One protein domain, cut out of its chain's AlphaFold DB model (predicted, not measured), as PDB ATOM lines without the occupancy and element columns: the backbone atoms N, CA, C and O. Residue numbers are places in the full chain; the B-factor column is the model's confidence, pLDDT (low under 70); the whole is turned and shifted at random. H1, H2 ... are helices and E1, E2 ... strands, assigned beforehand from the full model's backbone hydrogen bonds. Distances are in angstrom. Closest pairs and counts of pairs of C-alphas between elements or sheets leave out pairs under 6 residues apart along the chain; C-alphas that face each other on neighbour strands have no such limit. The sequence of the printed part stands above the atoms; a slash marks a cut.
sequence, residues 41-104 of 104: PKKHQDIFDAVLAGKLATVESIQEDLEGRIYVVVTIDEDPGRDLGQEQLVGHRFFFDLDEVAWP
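Overview. This is residues 41 to 104 of the 104 residues of an uncharacterized protein of Sulfobacillus thermosulfidooxidans (UniProt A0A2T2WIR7). What would one see first? A small, strongly twisted sheet of three strands, with the hairpin E1 and E2 as its larger part and E3 along the other side of E2; E1 bends by 65 degrees at residue 60. The short helix H2 is over E2 near Thr 75, while H1 precedes the start of E1 and is off the sheet. What is it made of? The printed part has 64 residues, with two named helices and three named strands in the order H1, E1, E2, H2, E3; the sheet runs E1, E2, E3, all antiparallel, and the class is mixed, helices and strands, with under half of the residues in named elements. How is it shaped? It is compact and rounded, with a radius of gyration of the C-alphas of 11.8 A and spans of 30 by 25 by 23 A.

Along the chain. Where do the first elements lie? H1 is residues 47 to 52, 9.0 A long, with C-alpha 47 at (131.384, 153.184, 191.175). E1 is residues 56 to 64, 22.3 A long, with C-alpha 56 at (140.909, 141.172, 199.700). What follows? E2 is residues 70 to 76, 18.9 A long; H2 is residues 82 to 86, 6.6 A long. E3 is residues 94 to 97, 10.3 A long, and ends at C-alpha 97 at (129.347, 147.743, 207.420).

Arrangement. How do the strands pair? E1 and E2 form an antiparallel hairpin at 150 degrees between directions, with N 60 and O 73 2.8 A apart, within hydrogen-bond range. E2 and E3 are antiparallel at 141 degrees, with N 72 and O 96 2.8 A apart, within hydrogen-bond range. Where are the helices? H2 is on the sheet, over E2, at a height of 9.1 A over a local plane fitted to only just enough C-alphas, 6; the closest C-alphas of E2 and H2 are those of Thr 75 and Arg 82, 6.2 A apart. H1 is not on the sheet; it is apart from H2 and E3, and only just apart from E2, the closest C-alphas being 8.2 A apart. What of the helices' backbones? In H2 every O i to N i+4 pair is within hydrogen-bond range, and in H1 1 of 2.

Size, cuts and confidence. How large is it? The C-alphas of Glu 67 and Pro 80, the two farthest apart, are 33.0 A apart. Is it continuous? The printed part has no cut and ends at residue 104, the chain's last; no link is long. Where is confidence low? The mean pLDDT of the printed part is 80.1, and residues 43 to 46 and 80 to 91 are under 70.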
ATOM      1  N   PRO A  41     130.477 144.837 199.025       86.94
ATOM      2  CA  PRO A  41     129.839 146.131 199.158       86.94
ATOM      3  C   PRO A  41     128.447 146.117 198.505       86.94
ATOM      4  O   PRO A  41     128.228 145.508 197.445       86.94
ATOM      5  N   LYS A  42     127.457 146.727 199.161       82.94
ATOM      6  CA  LYS A  42     126.070 146.741 198.686       82.94
ATOM      7  C   LYS A  42     125.980 147.613 197.439       82.94
ATOM      8  O   LYS A  42     126.286 148.793 197.476       82.94
ATOM      9  N   LYS A  43     125.458 147.031 196.350       60.97
ATOM     10  CA  LYS A  43     125.375 147.535 194.952       60.97
ATOM     11  C   LYS A  43     124.877 148.976 194.688       60.97
ATOM     12  O   LYS A  43     124.706 149.332 193.524       60.97
ATOM     13  N   HIS A  44     124.601 149.790 195.698       59.66
ATOM     14  CA  HIS A  44     123.914 151.069 195.572       59.66
ATOM     15  C   HIS A  44     124.715 152.291 196.032       59.66
ATOM     16  O   HIS A  44     124.141 153.377 195.987       59.66
ATOM     17  N   GLN A  45     125.977 152.149 196.454       58.81
ATOM     18  CA  GLN A  45     126.701 153.263 197.076       58.81
ATOM     19  C   GLN A  45     127.523 154.071 196.050       58.81
ATOM     20  O   GLN A  45     127.159 155.219 195.831       58.81
ATOM     21  N   ASP A  46     128.476 153.500 195.296       66.38
ATOM     22  CA  ASP A  46     129.245 154.233 194.265       66.38
ATOM     23  C   ASP A  46     129.902 153.331 193.185       66.38
ATOM     24  O   ASP A  46     129.848 152.104 193.232       66.38
ATOM     25  N   ILE A  47     130.570 153.926 192.177       73.00
ATOM     26  CA  ILE A  47     131.384 153.184 191.175       73.00
ATOM     27  C   ILE A  47     132.495 152.364 191.857       73.00
ATOM     28  O   ILE A  47     132.886 151.306 191.357       73.00
ATOM     29  N   PHE A  48     132.984 152.834 193.007       70.56
ATOM     30  CA  PHE A  48     134.007 152.149 193.788       70.56
ATOM     31  C   PHE A  48     133.520 150.806 194.345       70.56
ATOM     32  O   PHE A  48     134.302 149.861 194.326       70.56
ATOM     33  N   ASP A  49     132.242 150.649 194.714       73.94
ATOM     34  CA  ASP A  49     131.694 149.357 195.159       73.94
ATOM     35  C   ASP A  49     131.919 148.256 194.122       73.94
ATOM     36  O   ASP A  49     132.332 147.145 194.451       73.94
ATOM     37  N   ALA A  50     131.694 148.563 192.843       73.06
ATOM     38  CA  ALA A  50     131.865 147.592 191.767       73.06
ATOM     39  C   ALA A  50     133.332 147.171 191.580       73.06
ATOM     40  O   ALA A  50     133.599 146.042 191.170       73.06
ATOM     41  N   VAL A  51     134.274 148.072 191.870       80.81
ATOM     42  CA  VAL A  51     135.718 147.818 191.760       80.81
ATOM     43  C   VAL A  51     136.247 147.067 192.984       80.81
ATOM     44  O   VAL A  51     137.146 146.235 192.854       80.81
ATOM     45  N   LEU A  52     135.691 147.357 194.161       85.94
ATOM     46  CA  LEU A  52     136.107 146.787 195.440       85.94
ATOM     47  C   LEU A  52     135.443 145.437 195.738       85.94
ATOM     48  O   LEU A  52     135.974 144.663 196.530       85.94
ATOM     49  N   ALA A  53     134.318 145.116 195.095       87.88
ATOM     50  CA  ALA A  53     133.640 143.838 195.274       87.88
ATOM     51  C   ALA A  53     134.558 142.640 194.970       87.88
ATOM     52  O   ALA A  53     135.132 142.519 193.887       87.88
ATOM     53  N   GLY A  54     134.665 141.727 195.936       88.69
ATOM     54  CA  GLY A  54     135.510 140.536 195.863       88.69
ATOM     55  C   GLY A  54     137.004 140.796 196.073       88.69
ATOM     56  O   GLY A  54     137.794 139.864 195.933       88.69
ATOM     57  N   LYS A  55     137.414 142.030 196.400       90.50
ATOM     58  CA  LYS A  55     138.801 142.332 196.770       90.50
ATOM     59  C   LYS A  55     139.107 141.842 198.180       90.50
ATOM     60  O   LYS A  55     138.243 141.854 199.057       90.50
ATOM     61  N   LEU A  56     140.362 141.443 198.379       93.12
ATOM     62  CA  LEU A  56     140.909 141.172 199.700       93.12
ATOM     63  C   LEU A  56     141.362 142.490 200.332       93.12
ATOM     64  O   LEU A  56     142.033 143.304 199.690       93.12
ATOM     65  N   ALA A  57     141.014 142.681 201.595       92.25
ATOM     66  CA  ALA A  57     141.376 143.858 202.361       92.25
ATOM     67  C   ALA A  57     141.891 143.465 203.748       92.25
ATOM     68  O   ALA A  57     141.547 142.405 204.275       92.25
ATOM     69  N   THR A  58     142.722 144.317 204.335       92.25
ATOM     70  CA  THR A  58     143.210 144.189 205.708       92.25
ATOM     71  C   THR A  58     142.432 145.134 206.608       92.25
ATOM     72  O   THR A  58     142.282 146.311 206.290       92.25
ATOM     73  N   VAL A  59     141.942 144.624 207.736       92.44
ATOM     74  CA  VAL A  59     141.274 145.426 208.762       92.44
ATOM     75  C   VAL A  59     142.307 146.304 209.454       92.44
ATOM     76  O   VAL A  59     143.189 145.799 210.137       92.44
ATOM     77  N   GLU A  60     142.178 147.616 209.329       89.88
ATOM     78  CA  GLU A  60     143.013 148.577 210.050       89.88
ATOM     79  C   GLU A  60     142.475 148.813 211.455       89.88
ATOM     80  O   GLU A  60     143.218 148.875 212.432       89.88
ATOM     81  N   SER A  61     141.161 148.995 211.569       89.81
ATOM     82  CA  SER A  61     140.506 149.365 212.820       89.81
ATOM     83  C   SER A  61     139.014 149.083 212.754       89.81
ATOM     84  O   SER A  61     138.428 148.968 211.678       89.81
ATOM     85  N   ILE A  62     138.395 149.000 213.924       91.69
ATOM     86  CA  ILE A  62     136.947 148.902 214.078       91.69
ATOM     87  C   ILE A  62     136.506 150.185 214.767       91.69
ATOM     88  O   ILE A  62     137.041 150.526 215.821       91.69
ATOM     89  N   GLN A  63     135.572 150.901 214.151       89.50
ATOM     90  CA  GLN A  63     135.056 152.164 214.665       89.50
ATOM     91  C   GLN A  63     133.563 152.061 214.937       89.50
ATOM     92  O   GLN A  63     132.852 151.292 214.293       89.50
ATOM     93  N   GLU A  64     133.103 152.852 215.896       88.62
ATOM     94  CA  GLU A  64     131.693 153.046 216.194       88.62
ATOM     95  C   GLU A  64     131.350 154.520 215.956       88.62
ATOM     96  O   GLU A  64     132.065 155.404 216.431       88.62
ATOM     97  N   ASP A  65     130.291 154.791 215.195       85.94
ATOM     98  CA  ASP A  65     129.789 156.160 215.010       85.94
ATOM     99  C   ASP A  65     128.903 156.597 216.195       85.94
ATOM    100  O   ASP A  65     128.527 155.791 217.041       85.94
ATOM    101  N   LEU A  66     128.511 157.872 216.255       85.56
ATOM    102  CA  LEU A  66     127.699 158.450 217.332       85.56
ATOM    103  C   LEU A  66     126.345 157.743 217.532       85.56
ATOM    104  O   LEU A  66     125.757 157.831 218.610       85.56
ATOM    105  N   GLU A  67     125.844 157.054 216.504       88.19
ATOM    106  CA  GLU A  67     124.625 156.237 216.560       88.19
ATOM    107  C   GLU A  67     124.849 154.792 217.059       88.19
ATOM    108  O   GLU A  67     123.892 154.020 217.124       88.19
ATOM    109  N   GLY A  68     126.081 154.388 217.389       85.00
ATOM    110  CA  GLY A  68     126.407 153.016 217.799       85.00
ATOM    111  C   GLY A  68     126.572 152.031 216.634       85.00
ATOM    112  O   GLY A  68     126.471 150.817 216.818       85.00
ATOM    113  N   ARG A  69     126.760 152.528 215.404       87.94
ATOM    114  CA  ARG A  69     126.970 151.681 214.218       87.94
ATOM    115  C   ARG A  69     128.432 151.297 214.091       87.94
ATOM    116  O   ARG A  69     129.291 152.172 214.131       87.94
ATOM    117  N   ILE A  70     128.684 150.006 213.886       90.50
ATOM    118  CA  ILE A  70     130.032 149.462 213.739       90.50
ATOM    119  C   ILE A  70     130.467 149.512 212.280       90.50
ATOM    120  O   ILE A  70     129.845 148.883 211.424       90.50
ATOM    121  N   TYR A  71     131.588 150.178 212.038       91.25
ATOM    122  CA  TYR A  71     132.257 150.222 210.749       91.25
ATOM    123  C   TYR A  71     133.598 149.504 210.825       91.25
ATOM    124  O   TYR A  71     134.406 149.717 211.736       91.25
ATOM    125  N   VAL A  72     133.844 148.662 209.832       92.31
ATOM    126  CA  VAL A  72     135.131 148.010 209.626       92.31
ATOM    127  C   VAL A  72     135.943 148.890 208.688       92.31
ATOM    128  O   VAL A  72     135.579 149.091 207.529       92.31
ATOM    129  N   VAL A  73     137.041 149.435 209.206       91.69
ATOM    130  CA  VAL A  73     137.966 150.262 208.435       91.69
ATOM    131  C   VAL A  73     139.018 149.357 207.827       91.69
ATOM    132  O   VAL A  73     139.692 148.623 208.554       91.69
ATOM    133  N   VAL A  74     139.173 149.406 206.508       91.00
ATOM    134  CA  VAL A  74     140.061 148.504 205.773       91.00
ATOM    135  C   VAL A  74     140.983 149.235 204.801       91.00
ATOM    136  O   VAL A  74     140.640 150.289 204.261       91.00
ATOM    137  N   THR A  75     142.137 148.627 204.539       90.00
ATOM    138  CA  THR A  75     143.028 148.943 203.416       90.00
ATOM    139  C   THR A  75     142.985 147.804 202.402       90.00
ATOM    140  O   THR A  75     142.938 146.631 202.769       90.00
ATOM    141  N   ILE A  76     142.967 148.119 201.109       88.81
ATOM    142  CA  ILE A  76     142.888 147.096 200.057       88.81
ATOM    143  C   ILE A  76     144.281 146.528 199.803       88.81
ATOM    144  O   ILE A  76     145.239 147.284 199.645       88.81
ATOM    145  N   ASP A  77     144.401 145.200 199.738       84.00
ATOM    146  CA  ASP A  77     145.707 144.535 199.646       84.00
ATOM    147  C   ASP A  77     146.444 144.888 198.336       84.00
ATOM    148  O   ASP A  77     147.657 145.089 198.333       84.00
ATOM    149  N   GLU A  78     145.677 145.052 197.250       78.44
ATOM    150  CA  GLU A  78     146.146 145.396 195.899       78.44
ATOM    151  C   GLU A  78     146.218 146.912 195.613       78.44
ATOM    152  O   GLU A  78     146.535 147.298 194.486       78.44
ATOM    153  N   ASP A  79     145.898 147.789 196.575       74.44
ATOM    154  CA  ASP A  79     145.943 149.236 196.336       74.44
ATOM    155  C   ASP A  79     147.396 149.747 196.328       74.44
ATOM    156  O   ASP A  79     148.119 149.577 197.313       74.44
ATOM    157  N   PRO A  80     147.861 150.405 195.246       66.00
ATOM    158  CA  PRO A  80     149.231 150.916 195.168       66.00
ATOM    159  C   PRO A  80     149.517 152.034 196.185       66.00
ATOM    160  O   PRO A  80     150.681 152.346 196.420       66.00
ATOM    161  N   GLY A  81     148.480 152.630 196.783       63.44
ATOM    162  CA  GLY A  81     148.561 153.587 197.884       63.44
ATOM    163  C   GLY A  81     148.369 152.960 199.268       63.44
ATOM    164  O   GLY A  81     148.261 153.693 200.247       63.44
ATOM    165  N   ARG A  82     148.365 151.626 199.401       65.00
ATOM    166  CA  ARG A  82     148.261 150.942 200.701       65.00
ATOM    167  C   ARG A  82     149.328 151.399 201.697       65.00
ATOM    168  O   ARG A  82     149.032 151.535 202.881       65.00
ATOM    169  N   ASP A  83     150.539 151.667 201.213       61.12
ATOM    170  CA  ASP A  83     151.633 152.193 202.039       61.12
ATOM    171  C   ASP A  83     151.272 153.573 202.624       61.12
ATOM    172  O   ASP A  83     151.455 153.810 203.814       61.12
ATOM    173  N   LEU A  84     150.576 154.412 201.846       57.88
ATOM    174  CA  LEU A  84     150.050 155.708 202.295       57.88
ATOM    175  C   LEU A  84     148.958 155.544 203.366       57.88
ATOM    176  O   LEU A  84     148.841 156.374 204.267       57.88
ATOM    177  N   GLY A  85     148.172 154.462 203.291       55.69
ATOM    178  CA  GLY A  85     147.212 154.076 204.328       55.69
ATOM    179  C   GLY A  85     147.888 153.779 205.671       55.69
ATOM    180  O   GLY A  85     147.409 154.253 206.701       55.69
ATOM    181  N   GLN A  86     149.035 153.088 205.648       57.69
ATOM    182  CA  GLN A  86     149.845 152.816 206.845       57.69
ATOM    183  C   GLN A  86     150.554 154.066 207.384       57.69
ATOM    184  O   GLN A  86     150.734 154.212 208.592       57.69
ATOM    185  N   GLU A  87     150.893 155.015 206.510       56.16
ATOM    186  CA  GLU A  87     151.454 156.321 206.880       56.16
ATOM    187  C   GLU A  87     150.397 157.326 207.391       56.16
ATOM    188  O   GLU A  87     150.725 158.477 207.680       56.16
ATOM    189  N   GLN A  88     149.128 156.911 207.536       54.03
ATOM    190  CA  GLN A  88     147.983 157.760 207.911       54.03
ATOM    191  C   GLN A  88     147.737 158.932 206.941       54.03
ATOM    192  O   GLN A  88     147.071 159.913 207.291       54.03
ATOM    193  N   LEU A  89     148.244 158.841 205.710       52.59
ATOM    194  CA  LEU A  89     148.021 159.836 204.674       52.59
ATOM    195  C   LEU A  89     146.613 159.647 204.083       52.59
ATOM    196  O   LEU A  89     146.128 158.541 203.845       52.59
ATOM    197  N   VAL A  90     145.907 160.768 203.933       51.44
ATOM    198  CA  VAL A  90     144.474 160.827 203.618       51.44
ATOM    199  C   VAL A  90     144.151 160.142 202.275       51.44
ATOM    200  O   VAL A  90     144.772 160.457 201.265       51.44
ATOM    201  N   GLY A  91     143.164 159.231 202.249       59.75
ATOM    202  CA  GLY A  91     142.533 158.755 201.002       59.75
ATOM    203  C   GLY A  91     142.482 157.243 200.724       59.75
ATOM    204  O   GLY A  91     141.800 156.864 199.780       59.75
ATOM    205  N   HIS A  92     143.131 156.382 201.518       76.19
ATOM    206  CA  HIS A  92     143.237 154.933 201.218       76.19
ATOM    207  C   HIS A  92     142.597 154.009 202.270       76.19
ATOM    208  O   HIS A  92     142.857 152.805 202.300       76.19
ATOM    209  N   ARG A  93     141.756 154.574 203.146       82.88
ATOM    210  CA  ARG A  93     140.945 153.827 204.115       82.88
ATOM    211  C   ARG A  93     139.501 153.795 203.646       82.88
ATOM    212  O   ARG A  93     138.914 154.845 203.387       82.88
ATOM    213  N   PHE A  94     138.948 152.595 203.570       86.88
ATOM    214  CA  PHE A  94     137.561 152.359 203.196       86.88
ATOM    215  C   PHE A  94     136.781 151.902 204.422       86.88
ATOM    216  O   PHE A  94     137.330 151.235 205.296       86.88
ATOM    217  N   PHE A  95     135.511 152.283 204.482       89.38
ATOM    218  CA  PHE A  95     134.620 151.995 205.598       89.38
ATOM    219  C   PHE A  95     133.501 151.107 205.076       89.38
ATOM    220  O   PHE A  95     132.840 151.475 204.107       89.38
ATOM    221  N   PHE A  96     133.312 149.955 205.709       90.75
ATOM    222  CA  PHE A  96     132.259 149.006 205.364       90.75
ATOM    223  C   PHE A  96     131.436 148.658 206.593       90.75
ATOM    224  O   PHE A  96     131.966 148.601 207.709       90.75
ATOM    225  N   ASP A  97     130.150 148.388 206.390       91.38
ATOM    226  CA  ASP A  97     129.347 147.743 207.420       91.38
ATOM    227  C   ASP A  97     129.883 146.328 207.696       91.38
ATOM    228  O   ASP A  97     130.451 145.660 206.828       91.38
ATOM    229  N   LEU A  98     129.634 145.817 208.901       90.81
ATOM    230  CA  LEU A  98     130.037 144.457 209.278       90.81
ATOM    231  C   LEU A  98     129.411 143.365 208.381       90.81
ATOM    232  O   LEU A  98     129.995 142.303 208.210       90.81
ATOM    233  N   ASP A  99     128.235 143.632 207.808       91.38
ATOM    234  CA  ASP A  99     127.515 142.751 206.870       91.38
ATOM    235  C   ASP A  99     128.084 142.800 205.435       91.38
ATOM    236  O   ASP A  99     127.773 141.951 204.605       91.38
ATOM    237  N   GLU A 100     128.928 143.786 205.132       91.94
ATOM    238  CA  GLU A 100     129.579 143.951 203.826       91.94
ATOM    239  C   GLU A 100     130.985 143.345 203.787       91.94
ATOM    240  O   GLU A 100     131.691 143.471 202.785       91.94
ATOM    241  N   VAL A 101     131.408 142.675 204.857       93.19
ATOM    242  CA  VAL A 101     132.692 141.977 204.932       93.19
ATOM    243  C   VAL A 101     132.471 140.506 205.250       93.19
ATOM    244  O   VAL A 101     131.561 140.146 205.991       93.19
ATOM    245  N   ALA A 102     133.306 139.636 204.692       94.38
ATOM    246  CA  ALA A 102     133.274 138.200 204.950       94.38
ATOM    247  C   ALA A 102     134.687 137.664 205.193       94.38
ATOM    248  O   ALA A 102     135.682 138.274 204.795       94.38
ATOM    249  N   TRP A 103     134.788 136.502 205.832       94.12
ATOM    250  CA  TRP A 103     136.052 135.771 205.855       94.12
ATOM    251  C   TRP A 103     136.418 135.294 204.433       94.12
ATOM    252  O   TRP A 103     135.510 134.909 203.690       94.12
ATOM    253  N   PRO A 104     137.709 135.331 204.049       88.25
ATOM    254  CA  PRO A 104     138.175 134.821 202.762       88.25
ATOM    255  C   PRO A 104     138.034 133.305 202.604       88.25
ATOM    256  O   PRO A 104     138.048 132.581 203.630       88.25
TER     257      PRO A 104